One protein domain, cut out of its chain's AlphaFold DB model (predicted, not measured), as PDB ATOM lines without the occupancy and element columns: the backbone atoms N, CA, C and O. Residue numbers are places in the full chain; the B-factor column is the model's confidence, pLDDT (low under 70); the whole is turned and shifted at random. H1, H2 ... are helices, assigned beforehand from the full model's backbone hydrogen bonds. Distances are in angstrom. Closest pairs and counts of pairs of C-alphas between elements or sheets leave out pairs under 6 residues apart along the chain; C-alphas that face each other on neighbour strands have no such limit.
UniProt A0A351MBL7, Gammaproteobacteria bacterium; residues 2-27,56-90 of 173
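AT A GLANCE: This is residues 2 to 27 and 56 to 90 of the 173 residues of a protein of Gammaproteobacteria bacterium (UniProt A0A351MBL7). Two long, nearly straight helices lie side by side and run opposite ways, a loose pair with few contacts between them. H2 is the longer of the two, and its residues 76 to 90 stick out as a free arm that adds to the length of the whole. The printed part has 61 residues with two named helices, H1 then H2 along the chain, and no named strand; its class is all helix. It is only just extended, close to loose, with a radius of gyration of the C-alphas of 15.9 A and spans of 56 by 22 by 8 A.

IN THESE COORDINATES: H2, the longest helix, holds residues 56 to 90 and measures 50.7 A from first to last C-alpha, from C-alpha 56 at (102.073, 131.148, 92.264) to C-alpha 90 at (140.536, 109.068, 116.829). H1 holds residues 2 to 26 and measures 36.2 A, beginning with C-alpha 2 at (124.719, 103.554, 103.698).

HOW THE PARTS SIT: H2 and H1 only just touch, with 3 pairs of C-alphas within 8 A. The closest C-alphas of the two are those of Ile 21 and Ala 61, 7.4 A apart. H1 touches H2 with residues 14 to 25 alone, and H2 touches H1 with residues 57 to 68 alone. Their lines stand at a shallow tilt of 10 degrees, opposite ways, and their centres are 15.3 A apart. Residues 76 to 90 of H2 stand free. In H1 and H2 every O i to N i+4 pair is within hydrogen-bond range.

THE WHOLE: The two C-alphas farthest apart, those of Lys 27 and Gln 90, are 55.7 A apart. The link from H1 to H2 runs across the cut, where residues 28 to 55 are not printed; C-alphas 27 and 56 are 15.7 A apart. The mean pLDDT of the printed part is 75.1, and it is under 70 at residue 2, residues 24 to 27, residue 76, residues 78 to 81 and residue 90.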
ATOM      1  N   PHE A   2     126.110 103.086 103.528       67.88
ATOM      2  CA  PHE A   2     124.719 103.554 103.698       67.88
ATOM      3  C   PHE A   2     124.532 105.071 103.462       67.88
ATOM      4  O   PHE A   2     123.622 105.478 102.747       67.88
ATOM      5  N   SER A   3     125.449 105.912 103.955       73.44
ATOM      6  CA  SER A   3     125.393 107.375 103.774       73.44
ATOM      7  C   SER A   3     125.499 107.836 102.315       73.44
ATOM      8  O   SER A   3     124.901 108.843 101.940       73.44
ATOM      9  N   THR A   4     126.237 107.097 101.480       77.00
ATOM     10  CA  THR A   4     126.354 107.370 100.039       77.00
ATOM     11  C   THR A   4     125.041 107.053  99.334       77.00
ATOM     12  O   THR A   4     124.593 107.826  98.495       77.00
ATOM     13  N   ILE A   5     124.380 105.963  99.730       79.75
ATOM     14  CA  ILE A   5     123.073 105.565  99.195       79.75
ATOM     15  C   ILE A   5     122.021 106.636  99.520       79.75
ATOM     16  O   ILE A   5     121.270 107.032  98.633       79.75
ATOM     17  N   LEU A   6     122.029 107.178 100.743       77.44
ATOM     18  CA  LEU A   6     121.164 108.298 101.142       77.44
ATOM     19  C   LEU A   6     121.363 109.545 100.260       77.44
ATOM     20  O   LEU A   6     120.382 110.138  99.820       77.44
ATOM     21  N   HIS A   7     122.608 109.917  99.944       77.69
ATOM     22  CA  HIS A   7     122.891 111.066  99.072       77.69
ATOM     23  C   HIS A   7     122.489 110.813  97.616       77.69
ATOM     24  O   HIS A   7     121.885 111.675  96.982       77.69
ATOM     25  N   VAL A   8     122.786 109.626  97.085       81.31
ATOM     26  CA  VAL A   8     122.450 109.262  95.701       81.31
ATOM     27  C   VAL A   8     120.934 109.254  95.494       81.31
ATOM     28  O   VAL A   8     120.444 109.820  94.517       81.31
ATOM     29  N   VAL A   9     120.180 108.683  96.438       84.06
ATOM     30  CA  VAL A   9     118.711 108.671  96.396       84.06
ATOM     31  C   VAL A   9     118.137 110.081  96.528       84.06
ATOM     32  O   VAL A   9     117.181 110.411  95.823       84.06
ATOM     33  N   GLN A  10     118.730 110.934  97.368       76.88
ATOM     34  CA  GLN A  10     118.316 112.329  97.520       76.88
ATOM     35  C   GLN A  10     118.491 113.118  96.215       76.88
ATOM     36  O   GLN A  10     117.563 113.798  95.781       76.88
ATOM     37  N   VAL A  11     119.650 113.000  95.561       81.62
ATOM     38  CA  VAL A  11     119.934 113.693  94.293       81.62
ATOM     39  C   VAL A  11     119.021 113.181  93.175       81.62
ATOM     40  O   VAL A  11     118.441 113.985  92.447       81.62
ATOM     41  N   LEU A  12     118.810 111.863  93.080       84.81
ATOM     42  CA  LEU A  12     117.868 111.277  92.118       84.81
ATOM     43  C   LEU A  12     116.425 111.744  92.353       84.81
ATOM     44  O   LEU A  12     115.734 112.103  91.401       84.81
ATOM     45  N   SER A  13     115.981 111.790  93.610       80.44
ATOM     46  CA  SER A  13     114.636 112.257  93.970       80.44
ATOM     47  C   SER A  13     114.457 113.749  93.690       80.44
ATOM     48  O   SER A  13     113.400 114.161  93.213       80.44
ATOM     49  N   ALA A  14     115.496 114.554  93.925       78.25
ATOM     50  CA  ALA A  14     115.502 115.973  93.593       78.25
ATOM     51  C   ALA A  14     115.367 116.191  92.077       78.25
ATOM     52  O   ALA A  14     114.498 116.951  91.653       78.25
ATOM     53  N   LEU A  15     116.154 115.483  91.256       81.75
ATOM     54  CA  LEU A  15     116.053 115.556  89.792       81.75
ATOM     55  C   LEU A  15     114.673 115.104  89.287       81.75
ATOM     56  O   LEU A  15     114.098 115.755  88.414       81.75
ATOM     57  N   ALA A  16     114.122 114.029  89.858       82.62
ATOM     58  CA  ALA A  16     112.794 113.534  89.506       82.62
ATOM     59  C   ALA A  16     111.688 114.551  89.844       82.62
ATOM     60  O   ALA A  16     110.842 114.838  88.997       82.62
ATOM     61  N   LEU A  17     111.717 115.151  91.042       78.94
ATOM     62  CA  LEU A  17     110.750 116.180  91.443       78.94
ATOM     63  C   LEU A  17     110.859 117.443  90.589       78.94
ATOM     64  O   LEU A  17     109.830 117.979  90.183       78.94
ATOM     65  N   ILE A  18     112.075 117.883  90.250       76.00
ATOM     66  CA  ILE A  18     112.290 119.013  89.334       76.00
ATOM     67  C   ILE A  18     111.683 118.702  87.961       76.00
ATOM     68  O   ILE A  18     110.920 119.511  87.439       76.00
ATOM     69  N   GLY A  19     111.947 117.518  87.397       77.56
ATOM     70  CA  GLY A  19     111.365 117.103  86.114       77.56
ATOM     71  C   GLY A  19     109.832 117.098  86.134       77.56
ATOM     72  O   GLY A  19     109.191 117.613  85.216       77.56
ATOM     73  N   ILE A  20     109.239 116.595  87.219       76.81
ATOM     74  CA  ILE A  20     107.785 116.564  87.432       76.81
ATOM     75  C   ILE A  20     107.202 117.977  87.599       76.81
ATOM     76  O   ILE A  20     106.116 118.264  87.099       76.81
ATOM     77  N   ILE A  21     107.915 118.888  88.255       74.94
ATOM     78  CA  ILE A  21     107.479 120.278  88.439       74.94
ATOM     79  C   ILE A  21     107.561 121.063  87.127       74.94
ATOM     80  O   ILE A  21     106.659 121.843  86.813       74.94
ATOM     81  N   LEU A  22     108.594 120.825  86.316       75.25
ATOM     82  CA  LEU A  22     108.731 121.469  85.009       75.25
ATOM     83  C   LEU A  22     107.665 120.981  84.021       75.25
ATOM     84  O   LEU A  22     107.105 121.790  83.279       75.25
ATOM     85  N   ILE A  23     107.313 119.691  84.046       72.19
ATOM     86  CA  ILE A  23     106.281 119.149  83.148       72.19
ATOM     87  C   ILE A  23     104.884 119.699  83.465       72.19
ATOM     88  O   ILE A  23     104.076 119.897  82.555       72.19
ATOM     89  N   GLN A  24     104.615 120.010  84.738       67.44
ATOM     90  CA  GLN A  24     103.363 120.632  85.173       67.44
ATOM     91  C   GLN A  24     103.230 122.078  84.672       67.44
ATOM     92  O   GLN A  24     102.114 122.542  84.448       67.44
ATOM     93  N   GLN A  25     104.345 122.767  84.403       60.00
ATOM     94  CA  GLN A  25     104.338 124.127  83.848       60.00
ATOM     95  C   GLN A  25     104.458 124.170  82.315       60.00
ATOM     96  O   GLN A  25     103.909 125.074  81.685       60.00
ATOM     97  N   GLY A  26     105.080 123.166  81.687       56.88
ATOM     98  CA  GLY A  26     105.286 123.102  80.231       56.88
ATOM     99  C   GLY A  26     104.007 122.957  79.392       56.88
ATOM    100  O   GLY A  26     103.979 123.390  78.243       56.88
ATOM    101  N   LYS A  27     102.920 122.415  79.963       55.28
ATOM    102  CA  LYS A  27     101.599 122.326  79.299       55.28
ATOM    103  C   LYS A  27     100.669 123.507  79.626       55.28
ATOM    104  O   LYS A  27      99.651 123.667  78.964       55.28
ATOM    105  N   LEU A  56     102.196 132.010  91.091       72.19
ATOM    106  CA  LEU A  56     102.073 131.148  92.264       72.19
ATOM    107  C   LEU A  56     102.953 129.905  92.109       72.19
ATOM    108  O   LEU A  56     103.675 129.552  93.033       72.19
ATOM    109  N   THR A  57     102.957 129.291  90.924       73.81
ATOM    110  CA  THR A  57     103.768 128.094  90.666       73.81
ATOM    111  C   THR A  57     105.258 128.428  90.557       73.81
ATOM    112  O   THR A  57     106.083 127.651  91.024       73.81
ATOM    113  N   THR A  58     105.635 129.594  90.016       70.00
ATOM    114  CA  THR A  58     107.029 130.077  90.050       70.00
ATOM    115  C   THR A  58     107.502 130.288  91.485       70.00
ATOM    116  O   THR A  58     108.577 129.820  91.848       70.00
ATOM    117  N   ILE A  59     106.687 130.932  92.322       77.00
ATOM    118  CA  ILE A  59     107.000 131.150  93.738       77.00
ATOM    119  C   ILE A  59     107.115 129.804  94.465       77.00
ATOM    120  O   ILE A  59     108.087 129.581  95.181       77.00
ATOM    121  N   LEU A  60     106.184 128.875  94.232       75.69
ATOM    122  CA  LEU A  60     106.199 127.551  94.857       75.69
ATOM    123  C   LEU A  60     107.407 126.713  94.411       75.69
ATOM    124  O   LEU A  60     108.009 126.030  95.234       75.69
ATOM    125  N   ALA A  61     107.799 126.809  93.137       74.44
ATOM    126  CA  ALA A  61     108.987 126.149  92.603       74.44
ATOM    127  C   ALA A  61     110.278 126.710  93.216       74.44
ATOM    128  O   ALA A  61     111.151 125.936  93.607       74.44
ATOM    129  N   VAL A  62     110.384 128.037  93.357       80.31
ATOM    130  CA  VAL A  62     111.528 128.685  94.017       80.31
ATOM    131  C   VAL A  62     111.597 128.277  95.488       80.31
ATOM    132  O   VAL A  62     112.651 127.848  95.940       80.31
ATOM    133  N   ILE A  63     110.474 128.321  96.215       82.44
ATOM    134  CA  ILE A  63     110.411 127.897  97.623       82.44
ATOM    135  C   ILE A  63     110.819 126.427  97.765       82.44
ATOM    136  O   ILE A  63     111.645 126.099  98.613       82.44
ATOM    137  N   PHE A  64     110.288 125.543  96.919       77.19
ATOM    138  CA  PHE A  64     110.641 124.126  96.921       77.19
ATOM    139  C   PHE A  64     112.145 123.909  96.688       77.19
ATOM    140  O   PHE A  64     112.789 123.156  97.424       77.19
ATOM    141  N   PHE A  65     112.722 124.613  95.710       77.12
ATOM    142  CA  PHE A  65     114.153 124.554  95.423       77.12
ATOM    143  C   PHE A  65     114.988 125.065  96.605       77.12
ATOM    144  O   PHE A  65     115.943 124.404  97.016       77.12
ATOM    145  N   SER A  66     114.591 126.190  97.208       82.56
ATOM    146  CA  SER A  66     115.249 126.764  98.384       82.56
ATOM    147  C   SER A  66     115.211 125.830  99.594       82.56
ATOM    148  O   SER A  66     116.229 125.685 100.262       82.56
ATOM    149  N   VAL A  67     114.089 125.154  99.866       80.50
ATOM    150  CA  VAL A  67     113.974 124.196 100.983       80.50
ATOM    151  C   VAL A  67     114.860 122.967 100.755       80.50
ATOM    152  O   VAL A  67     115.550 122.530 101.678       80.50
ATOM    153  N   SER A  68     114.898 122.441  99.527       76.56
ATOM    154  CA  SER A  68     115.775 121.316  99.169       76.56
ATOM    155  C   SER A  68     117.255 121.687  99.313       76.56
ATOM    156  O   SER A  68     118.035 120.956  99.931       76.56
ATOM    157  N   PHE A  69     117.632 122.874  98.828       80.62
ATOM    158  CA  PHE A  69     118.988 123.397  98.960       80.62
ATOM    159  C   PHE A  69     119.367 123.648 100.425       80.62
ATOM    160  O   PHE A  69     120.450 123.259 100.857       80.62
ATOM    161  N   TYR A  70     118.457 124.220 101.215       83.12
ATOM    162  CA  TYR A  70     118.669 124.494 102.636       83.12
ATOM    163  C   TYR A  70     118.915 123.213 103.441       83.12
ATOM    164  O   TYR A  70     119.835 123.157 104.259       83.12
ATOM    165  N   MET A  71     118.148 122.153 103.172       77.62
ATOM    166  CA  MET A  71     118.332 120.881 103.869       77.62
ATOM    167  C   MET A  71     119.607 120.153 103.427       77.62
ATOM    168  O   MET A  71     120.290 119.554 104.257       77.62
ATOM    169  N   SER A  72     119.986 120.272 102.150       75.12
ATOM    170  CA  SER A  72     121.276 119.776 101.657       75.12
ATOM    171  C   SER A  72     122.452 120.523 102.289       75.12
ATOM    172  O   SER A  72     123.444 119.899 102.658       75.12
ATOM    173  N   TYR A  73     122.339 121.842 102.449       80.81
ATOM    174  CA  TYR A  73     123.363 122.684 103.061       80.81
ATOM    175  C   TYR A  73     123.569 122.339 104.542       80.81
ATOM    176  O   TYR A  73     124.695 122.099 104.975       80.81
ATOM    177  N   LEU A  74     122.482 122.204 105.312       77.62
ATOM    178  CA  LEU A  74     122.560 121.743 106.704       77.62
ATOM    179  C   LEU A  74     123.131 120.322 106.815       77.62
ATOM    180  O   LEU A  74     123.865 120.030 107.759       77.62
ATOM    181  N   SER A  75     122.798 119.439 105.872       71.31
ATOM    182  CA  SER A  75     123.339 118.078 105.838       71.31
ATOM    183  C   SER A  75     124.841 118.063 105.531       71.31
ATOM    184  O   SER A  75     125.571 117.289 106.148       71.31
ATOM    185  N   ALA A  76     125.316 118.940 104.641       66.38
ATOM    186  CA  ALA A  76     126.738 119.093 104.329       66.38
ATOM    187  C   ALA A  76     127.534 119.604 105.543       66.38
ATOM    188  O   ALA A  76     128.558 119.027 105.903       66.38
ATOM    189  N   HIS A  77     127.005 120.598 106.258       70.56
ATOM    190  CA  HIS A  77     127.670 121.154 107.445       70.56
ATOM    191  C   HIS A  77     127.667 120.222 108.651       70.56
ATOM    192  O   HIS A  77     128.633 120.172 109.411       70.56
ATOM    193  N   ARG A  78     126.608 119.426 108.831       65.62
ATOM    194  CA  ARG A  78     126.603 118.369 109.855       65.62
ATOM    195  C   ARG A  78     127.572 117.236 109.515       65.62
ATOM    196  O   ARG A  78     128.087 116.605 110.437       65.62
ATOM    197  N   ALA A  79     127.831 116.980 108.232       63.59
ATOM    198  CA  ALA A  79     128.847 116.017 107.820       63.59
ATOM    199  C   ALA A  79     130.265 116.509 108.168       63.59
ATOM    200  O   ALA A  79     131.037 115.731 108.726       63.59
ATOM    201  N   GLU A  80     130.576 117.793 107.951       66.00
ATOM    202  CA  GLU A  80     131.848 118.387 108.399       66.00
ATOM    203  C   GLU A  80     132.001 118.369 109.926       66.00
ATOM    204  O   GLU A  80     133.023 117.913 110.438       66.00
ATOM    205  N   ALA A  81     130.970 118.792 110.668       69.06
ATOM    206  CA  ALA A  81     131.000 118.801 112.134       69.06
ATOM    207  C   ALA A  81     131.203 117.394 112.726       69.06
ATOM    208  O   ALA A  81     131.905 117.221 113.722       69.06
ATOM    209  N   ARG A  82     130.620 116.367 112.099       72.31
ATOM    210  CA  ARG A  82     130.865 114.972 112.478       72.31
ATOM    211  C   ARG A  82     132.305 114.552 112.176       72.31
ATOM    212  O   ARG A  82     132.903 113.882 113.009       72.31
ATOM    213  N   SER A  83     132.870 114.975 111.044       70.06
ATOM    214  CA  SER A  83     134.252 114.656 110.662       70.06
ATOM    215  C   SER A  83     135.277 115.188 111.666       70.06
ATOM    216  O   SER A  83     136.205 114.468 112.018       70.06
ATOM    217  N   VAL A  84     135.117 116.422 112.156       75.50
ATOM    218  CA  VAL A  84     136.072 117.012 113.116       75.50
ATOM    219  C   VAL A  84     135.992 116.367 114.500       75.50
ATOM    220  O   VAL A  84     137.016 116.187 115.153       75.50
ATOM    221  N   VAL A  85     134.792 115.972 114.938       79.69
ATOM    222  CA  VAL A  85     134.592 115.268 116.215       79.69
ATOM    223  C   VAL A  85     135.137 113.846 116.142       79.69
ATOM    224  O   VAL A  85     135.814 113.407 117.065       79.69
ATOM    225  N   GLU A  86     134.883 113.139 115.042       80.50
ATOM    226  CA  GLU A  86     135.412 111.792 114.817       80.50
ATOM    227  C   GLU A  86     136.951 111.821 114.756       80.50
ATOM    228  O   GLU A  86     137.607 111.055 115.456       80.50
ATOM    229  N   GLN A  87     137.535 112.808 114.063       77.75
ATOM    230  CA  GLN A  87     138.985 113.020 114.015       77.75
ATOM    231  C   GLN A  87     139.594 113.371 115.384       77.75
ATOM    232  O   GLN A  87     140.688 112.907 115.701       77.75
ATOM    233  N   ALA A  88     138.898 114.152 116.214       77.69
ATOM    234  CA  ALA A  88     139.329 114.437 117.583       77.69
ATOM    235  C   ALA A  88     139.243 113.199 118.495       77.69
ATOM    236  O   ALA A  88     140.098 113.014 119.357       77.69
ATOM    237  N   LEU A  89     138.246 112.334 118.284       76.69
ATOM    238  CA  LEU A  89     138.086 111.084 119.027       76.69
ATOM    239  C   LEU A  89     139.154 110.052 118.623       76.69
ATOM    240  O   LEU A  89     139.798 109.470 119.492       76.69
ATOM    241  N   GLN A  90     139.441 109.914 117.323       69.94
ATOM    242  CA  GLN A  90     140.536 109.068 116.829       69.94
ATOM    243  C   GLN A  90     141.928 109.577 117.233       69.94
ATOM    244  O   GLN A  90     142.836 108.770 117.418       69.94
TER     245      GLN A  90